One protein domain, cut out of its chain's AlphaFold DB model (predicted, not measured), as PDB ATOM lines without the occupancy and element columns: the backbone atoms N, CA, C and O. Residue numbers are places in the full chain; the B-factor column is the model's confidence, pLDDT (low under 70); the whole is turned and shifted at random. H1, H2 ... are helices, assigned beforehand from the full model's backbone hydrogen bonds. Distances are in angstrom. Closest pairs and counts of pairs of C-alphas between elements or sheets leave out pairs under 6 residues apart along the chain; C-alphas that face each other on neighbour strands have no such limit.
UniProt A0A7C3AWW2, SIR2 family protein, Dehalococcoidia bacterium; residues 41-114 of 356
ATOM      1  N   ASP A  41     -44.833  27.223  19.266       80.81
ATOM      2  CA  ASP A  41     -45.104  27.129  17.827       80.81
ATOM      3  C   ASP A  41     -43.813  27.135  16.999       80.81
ATOM      4  O   ASP A  41     -43.573  26.252  16.175       80.81
ATOM      5  N   GLU A  42     -42.925  28.092  17.269       84.62
ATOM      6  CA  GLU A  42     -41.665  28.210  16.536       84.62
ATOM      7  C   GLU A  42     -40.684  27.077  16.884       84.62
ATOM      8  O   GLU A  42     -39.916  26.643  16.026       84.62
ATOM      9  N   LEU A  43     -40.712  26.560  18.116       82.44
ATOM     10  CA  LEU A  43     -39.931  25.396  18.533       82.44
ATOM     11  C   LEU A  43     -40.330  24.168  17.716       82.44
ATOM     12  O   LEU A  43     -39.453  23.503  17.168       82.44
ATOM     13  N   ALA A  44     -41.631  23.888  17.616       84.19
ATOM     14  CA  ALA A  44     -42.147  22.744  16.875       84.19
ATOM     15  C   ALA A  44     -41.766  22.818  15.388       84.19
ATOM     16  O   ALA A  44     -41.260  21.846  14.824       84.19
ATOM     17  N   LEU A  45     -41.915  23.995  14.770       90.75
ATOM     18  CA  LEU A  45     -41.547  24.208  13.368       90.75
ATOM     19  C   LEU A  45     -40.038  24.072  13.123       90.75
ATOM     20  O   LEU A  45     -39.630  23.397  12.179       90.75
ATOM     21  N   ARG A  46     -39.195  24.656  13.984       89.31
ATOM     22  CA  ARG A  46     -37.732  24.513  13.887       89.31
ATOM     23  C   ARG A  46     -37.271  23.081  14.131       89.31
ATOM     24  O   ARG A  46     -36.297  22.647  13.516       89.31
ATOM     25  N   LEU A  47     -37.934  22.363  15.036       87.44
ATOM     26  CA  LEU A  47     -37.650  20.959  15.311       87.44
ATOM     27  C   LEU A  47     -37.942  20.101  14.082       87.44
ATOM     28  O   LEU A  47     -37.069  19.337  13.680       87.44
ATOM     29  N   LEU A  48     -39.105  20.285  13.452       90.19
ATOM     30  CA  LEU A  48     -39.464  19.610  12.206       90.19
ATOM     31  C   LEU A  48     -38.472  19.936  11.078       90.19
ATOM     32  O   LEU A  48     -37.960  19.034  10.416       90.19
ATOM     33  N   GLU A  49     -38.163  21.222  10.884       91.12
ATOM     34  CA  GLU A  49     -37.194  21.688   9.885       91.12
ATOM     35  C   GLU A  49     -35.832  21.012  10.086       91.12
ATOM     36  O   GLU A  49     -35.270  20.435   9.154       91.12
ATOM     37  N   ARG A  50     -35.327  20.995  11.325       88.69
ATOM     38  CA  ARG A  50     -34.050  20.366  11.663       88.69
ATOM     39  C   ARG A  50     -34.084  18.849  11.490       88.69
ATOM     40  O   ARG A  50     -33.144  18.300  10.918       88.69
ATOM     41  N   ALA A  51     -35.142  18.196  11.965       88.12
ATOM     42  CA  ALA A  51     -35.332  16.753  11.868       88.12
ATOM     43  C   ALA A  51     -35.367  16.279  10.415       88.12
ATOM     44  O   ALA A  51     -34.792  15.241  10.114       88.12
ATOM     45  N   SER A  52     -35.934  17.075   9.501       90.00
ATOM     46  CA  SER A  52     -35.994  16.742   8.071       90.00
ATOM     47  C   SER A  52     -34.630  16.565   7.393       90.00
ATOM     48  O   SER A  52     -34.552  15.997   6.308       90.00
ATOM     49  N   HIS A  53     -33.549  17.029   8.025       89.06
ATOM     50  CA  HIS A  53     -32.181  16.860   7.541       89.06
ATOM     51  C   HIS A  53     -31.457  15.637   8.126       89.06
ATOM     52  O   HIS A  53     -30.323  15.363   7.730       89.06
ATOM     53  N   GLU A  54     -32.064  14.915   9.067       88.31
ATOM     54  CA  GLU A  54     -31.460  13.732   9.678       88.31
ATOM     55  C   GLU A  54     -31.696  12.476   8.828       88.31
ATOM     56  O   GLU A  54     -32.760  12.282   8.244       88.31
ATOM     57  N   LYS A  55     -30.706  11.572   8.796       79.50
ATOM     58  CA  LYS A  55     -30.742  10.348   7.967       79.50
ATOM     59  C   LYS A  55     -31.906   9.401   8.295       79.50
ATOM     60  O   LYS A  55     -32.248   8.570   7.463       79.50
ATOM     61  N   GLY A  56     -32.475   9.504   9.498       74.00
ATOM     62  CA  GLY A  56     -33.595   8.686   9.969       74.00
ATOM     63  C   GLY A  56     -34.978   9.283   9.709       74.00
ATOM     64  O   GLY A  56     -35.961   8.661  10.090       74.00
ATOM     65  N   PHE A  57     -35.073  10.469   9.097       82.31
ATOM     66  CA  PHE A  57     -36.354  11.118   8.842       82.31
ATOM     67  C   PHE A  57     -37.014  10.574   7.571       82.31
ATOM     68  O   PHE A  57     -36.513  10.766   6.460       82.31
ATOM     69  N   SER A  58     -38.163   9.915   7.710       75.94
ATOM     70  CA  SER A  58     -38.950   9.440   6.571       75.94
ATOM     71  C   SER A  58     -39.736  10.595   5.929       75.94
ATOM     72  O   SER A  58     -40.821  10.962   6.354       75.94
ATOM     73  N   GLY A  59     -39.199  11.217   4.877       69.88
ATOM     74  CA  GLY A  59     -39.910  12.262   4.128       69.88
ATOM     75  C   GLY A  59     -38.992  13.131   3.270       69.88
ATOM     76  O   GLY A  59     -37.787  13.174   3.484       69.88
ATOM     77  N   SER A  60     -39.551  13.840   2.281       72.00
ATOM     78  CA  SER A  60     -38.765  14.785   1.473       72.00
ATOM     79  C   SER A  60     -38.541  16.114   2.220       72.00
ATOM     80  O   SER A  60     -39.520  16.775   2.578       72.00
ATOM     81  N   PRO A  61     -37.289  16.594   2.365       76.88
ATOM     82  CA  PRO A  61     -36.995  17.908   2.951       76.88
ATOM     83  C   PRO A  61     -37.606  19.089   2.170       76.88
ATOM     84  O   PRO A  61     -37.620  20.224   2.646       76.88
ATOM     85  N   GLY A  62     -38.068  18.860   0.934       83.44
ATOM     86  CA  GLY A  62     -38.688  19.883   0.092       83.44
ATOM     87  C   GLY A  62     -40.030  20.364   0.640       83.44
ATOM     88  O   GLY A  62     -40.187  21.553   0.902       83.44
ATOM     89  N   TRP A  63     -40.977  19.448   0.861       88.12
ATOM     90  CA  TRP A  63     -42.313  19.821   1.339       88.12
ATOM     91  C   TRP A  63     -42.281  20.314   2.789       88.12
ATOM     92  O   TRP A  63     -43.052  21.207   3.126       88.12
ATOM     93  N   VAL A  64     -41.367  19.793   3.624       89.69
ATOM     94  CA  VAL A  64     -41.200  20.248   5.015       89.69
ATOM     95  C   VAL A  64     -40.857  21.734   5.056       89.69
ATOM     96  O   VAL A  64     -41.478  22.484   5.805       89.69
ATOM     97  N   ARG A  65     -39.916  22.183   4.217       88.69
ATOM     98  CA  ARG A  65     -39.554  23.606   4.124       88.69
ATOM     99  C   ARG A  65     -40.744  24.466   3.709       88.69
ATOM    100  O   ARG A  65     -41.004  25.483   4.345       88.69
ATOM    101  N   THR A  66     -41.502  24.034   2.700       92.44
ATOM    102  CA  THR A  66     -42.721  24.734   2.265       92.44
ATOM    103  C   THR A  66     -43.776  24.779   3.371       92.44
ATOM    104  O   THR A  66     -44.368  25.828   3.615       92.44
ATOM    105  N   PHE A  67     -43.994  23.668   4.077       93.44
ATOM    106  CA  PHE A  67     -44.921  23.592   5.202       93.44
ATOM    107  C   PHE A  67     -44.521  24.562   6.318       93.44
ATOM    108  O   PHE A  67     -45.338  25.380   6.730       93.44
ATOM    109  N   VAL A  68     -43.262  24.518   6.763       92.88
ATOM    110  CA  VAL A  68     -42.740  25.391   7.826       92.88
ATOM    111  C   VAL A  68     -42.874  26.864   7.447       92.88
ATOM    112  O   VAL A  68     -43.335  27.661   8.264       92.88
ATOM    113  N   GLN A  69     -42.536  27.226   6.207       93.12
ATOM    114  CA  GLN A  69     -42.677  28.598   5.720       93.12
ATOM    115  C   GLN A  69     -44.139  29.063   5.755       93.12
ATOM    116  O   GLN A  69     -44.438  30.110   6.329       93.12
ATOM    117  N   ASN A  70     -45.062  28.250   5.233       94.12
ATOM    118  CA  ASN A  70     -46.491  28.560   5.256       94.12
ATOM    119  C   ASN A  70     -47.014  28.719   6.692       94.12
ATOM    120  O   ASN A  70     -47.765  29.649   6.980       94.12
ATOM    121  N   GLN A  71     -46.603  27.843   7.615       94.44
ATOM    122  CA  GLN A  71     -47.020  27.926   9.016       94.44
ATOM    123  C   GLN A  71     -46.491  29.191   9.705       94.44
ATOM    124  O   GLN A  71     -47.249  29.844  10.420       94.44
ATOM    125  N   ARG A  72     -45.242  29.605   9.447       93.62
ATOM    126  CA  ARG A  72     -44.696  30.872   9.970       93.62
ATOM    127  C   ARG A  72     -45.485  32.089   9.480       93.62
ATOM    128  O   ARG A  72     -45.766  32.993  10.265       93.62
ATOM    129  N   GLU A  73     -45.886  32.106   8.210       92.38
ATOM    130  CA  GLU A  73     -46.711  33.184   7.650       92.38
ATOM    131  C   GLU A  73     -48.108  33.243   8.276       92.38
ATOM    132  O   GLU A  73     -48.616  34.330   8.564       92.38
ATOM    133  N   LEU A  74     -48.722  32.083   8.520       92.00
ATOM    134  CA  LEU A  74     -50.011  31.988   9.205       92.00
ATOM    135  C   LEU A  74     -49.903  32.437  10.671       92.00
ATOM    136  O   LEU A  74     -50.744  33.208  11.133       92.00
ATOM    137  N   LEU A  75     -48.844  32.035  11.383       87.31
ATOM    138  CA  LEU A  75     -48.574  32.460  12.762       87.31
ATOM    139  C   LEU A  75     -48.380  33.977  12.866       87.31
ATOM    140  O   LEU A  75     -48.966  34.609  13.744       87.31
ATOM    141  N   ALA A  76     -47.627  34.580  11.940       87.12
ATOM    142  CA  ALA A  76     -47.429  36.030  11.893       87.12
ATOM    143  C   ALA A  76     -48.752  36.799  11.721       87.12
ATOM    144  O   ALA A  76     -48.913  37.896  12.254       87.12
ATOM    145  N   LYS A  77     -49.721  36.198  11.021       87.12
ATOM    146  CA  LYS A  77     -51.072  36.741  10.815       87.12
ATOM    147  C   LYS A  77     -52.067  36.351  11.916       87.12
ATOM    148  O   LYS A  77     -53.219  36.769  11.844       87.12
ATOM    149  N   LYS A  78     -51.650  35.565  12.920       79.81
ATOM    150  CA  LYS A  78     -52.532  34.951  13.933       79.81
ATOM    151  C   LYS A  78     -53.704  34.178  13.302       79.81
ATOM    152  O   LYS A  78     -54.827  34.207  13.806       79.81
ATOM    153  N   ASP A  79     -53.451  33.510  12.178       82.69
ATOM    154  CA  ASP A  79     -54.469  32.784  11.422       82.69
ATOM    155  C   ASP A  79     -54.849  31.465  12.127       82.69
ATOM    156  O   ASP A  79     -54.007  30.751  12.681       82.69
ATOM    157  N   ARG A  80     -56.138  31.115  12.088       79.25
ATOM    158  CA  ARG A  80     -56.686  29.885  12.687       79.25
ATOM    159  C   ARG A  80     -56.324  28.617  11.913       79.25
ATOM    160  O   ARG A  80     -56.563  27.528  12.418       79.25
ATOM    161  N   LYS A  81     -55.779  28.745  10.699       86.00
ATOM    162  CA  LYS A  81     -55.285  27.627   9.874       86.00
ATOM    163  C   LYS A  81     -53.910  27.109  10.302       86.00
ATOM    164  O   LYS A  81     -53.351  26.241   9.631       86.00
ATOM    165  N   THR A  82     -53.343  27.666  11.368       88.19
ATOM    166  CA  THR A  82     -52.113  27.153  11.968       88.19
ATOM    167  C   THR A  82     -52.330  25.734  12.487       88.19
ATOM    168  O   THR A  82     -53.355  25.426  13.097       88.19
ATOM    169  N   VAL A  83     -51.374  24.853  12.206       87.62
ATOM    170  CA  VAL A  83     -51.368  23.495  12.752       87.62
ATOM    171  C   VAL A  83     -50.922  23.578  14.210       87.62
ATOM    172  O   VAL A  83     -49.914  24.238  14.480       87.62
ATOM    173  N   PRO A  84     -51.629  22.925  15.151       82.69
ATOM    174  CA  PRO A  84     -51.209  22.898  16.542       82.69
ATOM    175  C   PRO A  84     -49.764  22.395  16.683       82.69
ATOM    176  O   PRO A  84     -49.411  21.376  16.080       82.69
ATOM    177  N   PRO A  85     -48.919  23.058  17.486       79.38
ATOM    178  CA  PRO A  85     -47.526  22.652  17.660       79.38
ATOM    179  C   PRO A  85     -47.381  21.210  18.158       79.38
ATOM    180  O   PRO A  85     -46.436  20.525  17.767       79.38
ATOM    181  N   ASP A  86     -48.347  20.717  18.936       74.94
ATOM    182  CA  ASP A  86     -48.352  19.338  19.427       74.94
ATOM    183  C   ASP A  86     -48.435  18.307  18.291       74.94
ATOM    184  O   ASP A  86     -47.751  17.278  18.319       74.94
ATOM    185  N   GLU A  87     -49.222  18.604  17.253       82.06
ATOM    186  CA  GLU A  87     -49.349  17.762  16.060       82.06
ATOM    187  C   GLU A  87     -48.057  17.778  15.236       82.06
ATOM    188  O   GLU A  87     -47.616  16.734  14.753       82.06
ATOM    189  N   VAL A  88     -47.399  18.936  15.127       86.19
ATOM    190  CA  VAL A  88     -46.104  19.073  14.440       86.19
ATOM    191  C   VAL A  88     -45.014  18.261  15.151       86.19
ATOM    192  O   VAL A  88     -44.226  17.565  14.499       86.19
ATOM    193  N   VAL A  89     -44.967  18.301  16.486       81.12
ATOM    194  CA  VAL A  89     -44.021  17.502  17.282       81.12
ATOM    195  C   VAL A  89     -44.325  16.007  17.155       81.12
ATOM    196  O   VAL A  89     -43.397  15.222  16.939       81.12
ATOM    197  N   LEU A  90     -45.601  15.606  17.215       79.19
ATOM    198  CA  LEU A  90     -46.016  14.210  17.039       79.19
ATOM    199  C   LEU A  90     -45.627  13.677  15.659       79.19
ATOM    200  O   LEU A  90     -45.045  12.596  15.553       79.19
ATOM    201  N   PHE A  91     -45.886  14.463  14.615       85.50
ATOM    202  CA  PHE A  91     -45.454  14.158  13.258       85.50
ATOM    203  C   PHE A  91     -43.936  13.969  13.208       85.50
ATOM    204  O   PHE A  91     -43.453  12.957  12.704       85.50
ATOM    205  N   THR A  92     -43.175  14.905  13.778       84.88
ATOM    206  CA  THR A  92     -41.708  14.843  13.784       84.88
ATOM    207  C   THR A  92     -41.196  13.572  14.464       84.88
ATOM    208  O   THR A  92     -40.331  12.888  13.922       84.88
ATOM    209  N   ARG A  93     -41.764  13.213  15.622       81.19
ATOM    210  CA  ARG A  93     -41.426  11.986  16.359       81.19
ATOM    211  C   ARG A  93     -41.699  10.729  15.532       81.19
ATOM    212  O   ARG A  93     -40.838   9.852  15.468       81.19
ATOM    213  N   ALA A  94     -42.876  10.644  14.911       82.38
ATOM    214  CA  ALA A  94     -43.273   9.485  14.113       82.38
ATOM    215  C   ALA A  94     -42.320   9.249  12.930       82.38
ATOM    216  O   ALA A  94     -41.961   8.109  12.642       82.38
ATOM    217  N   HIS A  95     -41.854  10.324  12.291       84.38
ATOM    218  CA  HIS A  95     -40.991  10.235  11.111       84.38
ATOM    219  C   HIS A  95     -39.504  10.071  11.439       84.38
ATOM    220  O   HIS A  95     -38.751   9.670  10.563       84.38
ATOM    221  N   LEU A  96     -39.072  10.299  12.686       81.44
ATOM    222  CA  LEU A  96     -37.721   9.963  13.165       81.44
ATOM    223  C   LEU A  96     -37.574   8.498  13.620       81.44
ATOM    224  O   LEU A  96     -36.551   8.135  14.198       81.44
ATOM    225  N   GLY A  97     -38.588   7.652  13.407       69.62
ATOM    226  CA  GLY A  97     -38.530   6.231  13.761       69.62
ATOM    227  C   GLY A  97     -38.498   5.962  15.268       69.62
ATOM    228  O   GLY A  97     -37.936   4.958  15.692       69.62
ATOM    229  N   ALA A  98     -39.076   6.862  16.075       66.38
ATOM    230  CA  ALA A  98     -39.070   6.798  17.539       66.38
ATOM    231  C   ALA A  98     -37.667   6.821  18.195       66.38
ATOM    232  O   ALA A  98     -37.521   6.401  19.342       66.38
ATOM    233  N   ASP A  99     -36.641   7.364  17.524       74.75
ATOM    234  CA  ASP A  99     -35.344   7.642  18.157       74.75
ATOM    235  C   ASP A  99     -35.453   8.836  19.126       74.75
ATOM    236  O   ASP A  99     -35.234  10.004  18.779       74.75
ATOM    237  N   GLU A 100     -35.816   8.540  20.374       72.25
ATOM    238  CA  GLU A 100     -35.995   9.538  21.434       72.25
ATOM    239  C   GLU A 100     -34.699  10.273  21.785       72.25
ATOM    240  O   GLU A 100     -34.727  11.456  22.146       72.25
ATOM    241  N   LYS A 101     -33.542   9.612  21.644       75.94
ATOM    242  CA  LYS A 101     -32.237  10.236  21.901       75.94
ATOM    243  C   LYS A 101     -31.934  11.289  20.844       75.94
ATOM    244  O   LYS A 101     -31.497  12.392  21.190       75.94
ATOM    245  N   LEU A 102     -32.186  10.978  19.574       78.94
ATOM    246  CA  LEU A 102     -32.027  11.927  18.479       78.94
ATOM    247  C   LEU A 102     -33.008  13.090  18.619       78.94
ATOM    248  O   LEU A 102     -32.578  14.243  18.598       78.94
ATOM    249  N   LEU A 103     -34.293  12.812  18.844       78.50
ATOM    250  CA  LEU A 103     -35.312  13.846  19.024       78.50
ATOM    251  C   LEU A 103     -34.940  14.807  20.166       78.50
ATOM    252  O   LEU A 103     -34.933  16.021  19.974       78.50
ATOM    253  N   ARG A 104     -34.505  14.280  21.319       75.50
ATOM    254  CA  ARG A 104     -33.992  15.071  22.451       75.50
ATOM    255  C   ARG A 104     -32.810  15.952  22.058       75.50
ATOM    256  O   ARG A 104     -32.771  17.134  22.407       75.50
ATOM    257  N   LYS A 105     -31.829  15.384  21.352       78.94
ATOM    258  CA  LYS A 105     -30.647  16.114  20.877       78.94
ATOM    259  C   LYS A 105     -31.057  17.275  19.971       78.94
ATOM    260  O   LYS A 105     -30.550  18.381  20.151       78.94
ATOM    261  N   LEU A 106     -31.980  17.047  19.038       81.56
ATOM    262  CA  LEU A 106     -32.487  18.086  18.143       81.56
ATOM    263  C   LEU A 106     -33.259  19.169  18.901       81.56
ATOM    264  O   LEU A 106     -32.998  20.349  18.684       81.56
ATOM    265  N   THR A 107     -34.129  18.797  19.842       80.44
ATOM    266  CA  THR A 107     -34.864  19.754  20.681       80.44
ATOM    267  C   THR A 107     -33.909  20.655  21.462       80.44
ATOM    268  O   THR A 107     -34.064  21.875  21.435       80.44
ATOM    269  N   LYS A 108     -32.858  20.091  22.079       77.56
ATOM    270  CA  LYS A 108     -31.809  20.877  22.757       77.56
ATOM    271  C   LYS A 108     -31.089  21.816  21.787       77.56
ATOM    272  O   LYS A 108     -30.880  22.982  22.113       77.56
ATOM    273  N   GLN A 109     -30.744  21.336  20.592       79.19
ATOM    274  CA  GLN A 109     -30.121  22.174  19.566       79.19
ATOM    275  C   GLN A 109     -31.025  23.334  19.152       79.19
ATOM    276  O   GLN A 109     -30.524  24.437  18.987       79.19
ATOM    277  N   VAL A 110     -32.330  23.112  18.993       81.56
ATOM    278  CA  VAL A 110     -33.279  24.151  18.574       81.56
ATOM    279  C   VAL A 110     -33.549  25.162  19.686       81.56
ATOM    280  O   VAL A 110     -33.510  26.364  19.421       81.56
ATOM    281  N   LEU A 111     -33.794  24.691  20.912       76.50
ATOM    282  CA  LEU A 111     -34.052  25.547  22.072       76.50
ATOM    283  C   LEU A 111     -32.850  26.432  22.388       76.50
ATOM    284  O   LEU A 111     -33.010  27.627  22.618       76.50
ATOM    285  N   TYR A 112     -31.647  25.852  22.374       74.88
ATOM    286  CA  TYR A 112     -30.472  26.504  22.942       74.88
ATOM    287  C   TYR A 112     -29.468  27.048  21.919       74.88
ATOM    288  O   TYR A 112     -28.452  27.613  22.321       74.88
ATOM    289  N   LYS A 113     -29.748  26.949  20.609       70.81
ATOM    290  CA  LYS A 113     -28.823  27.340  19.524       70.81
ATOM    291  C   LYS A 113     -28.158  28.704  19.726       70.81
ATOM    292  O   LYS A 113     -26.961  28.839  19.506       70.81
ATOM    293  N   ASN A 114     -28.950  29.700  20.117       64.00
ATOM    294  CA  ASN A 114     -28.541  31.109  20.161       64.00
ATOM    295  C   ASN A 114     -28.217  31.600  21.577       64.00
ATOM    296  O   ASN A 114     -27.964  32.783  21.784       64.00
TER     297      ASN A 114
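This is residues 41 to 114 of the 356 residues of the protein "SIR2 family protein" of Dehalococcoidia bacterium (UniProt A0A7C3AWW2). The longest helix, H2, and helix H3 lie along two different sides of H1, which is the middle of this small helical body, and H4 crosses H1 steeply on the side away from H2. H1 and H2 form a helical hairpin, while H2 and H3 have no direct contact with each other, nor do H2 and H4. The printed part has 74 residues with four named helices, in the order H1, H2, H3, H4 along the chain, and no named strand; its class is all helix. It is compact, with a radius of gyration of the C-alphas of 11.9 A and spans of 34 by 27 by 19 A.

H2, residues 61 to 76, touches H1, residues 41 to 51, at a shallow tilt of 10 degrees, opposite ways; their closest C-alphas are those of Leu 45 and Val 68, 5.8 A apart. H1 is the hub, touching three other helices. H3, residues 85 to 95, touches H1 at a shallow tilt of 13 degrees, the same way, and the closest C-alphas are those of Asp 41 and Pro 85, 5.1 A apart. H4, residues 100 to 112, touches H1 at a steep tilt of 55 degrees, opposite ways, with the C-alphas of Leu 47 and Thr 107 the closest at 6.2 A. The helix packing is mostly aligned, but only just: 2 of these 3 touching pairs are at a shallow tilt. H3 and H4 are close but not clearly touching, with the C-alphas of Arg 93 and Leu 103 the closest at 6.9 A. H2 is apart from both H3 and H4. In H1, H2, H3 and H4 every O i to N i+4 pair is within hydrogen-bond range.

H2 runs 22.7 A from C-alpha 61 at (-36.995, 17.908, 2.951) to C-alpha 76 at (-47.429, 36.030, 11.893). H1, from Asp 41 to Ala 51, measures 15.4 A from first to last C-alpha and begins at (-45.104, 27.129, 17.827). H3, from Pro 85 to His 95, measures 15.5 A. H4, from Glu 100 to Tyr 112, measures 17.9 A and ends with C-alpha 112 at (-30.472, 26.504, 22.942).

The two C-alphas farthest apart are those of Lys 77 and Lys 101, at 34.4 A. The printed part has no cut. The link from H3 to H4 is tight, with 4 residues; the links from H1 to H2, with 9 residues, and from H2 to H3, with 8, are short. The mean pLDDT of the printed part is 82.9, and residue 59, residues 97 to 98 and residue 114 are under 70.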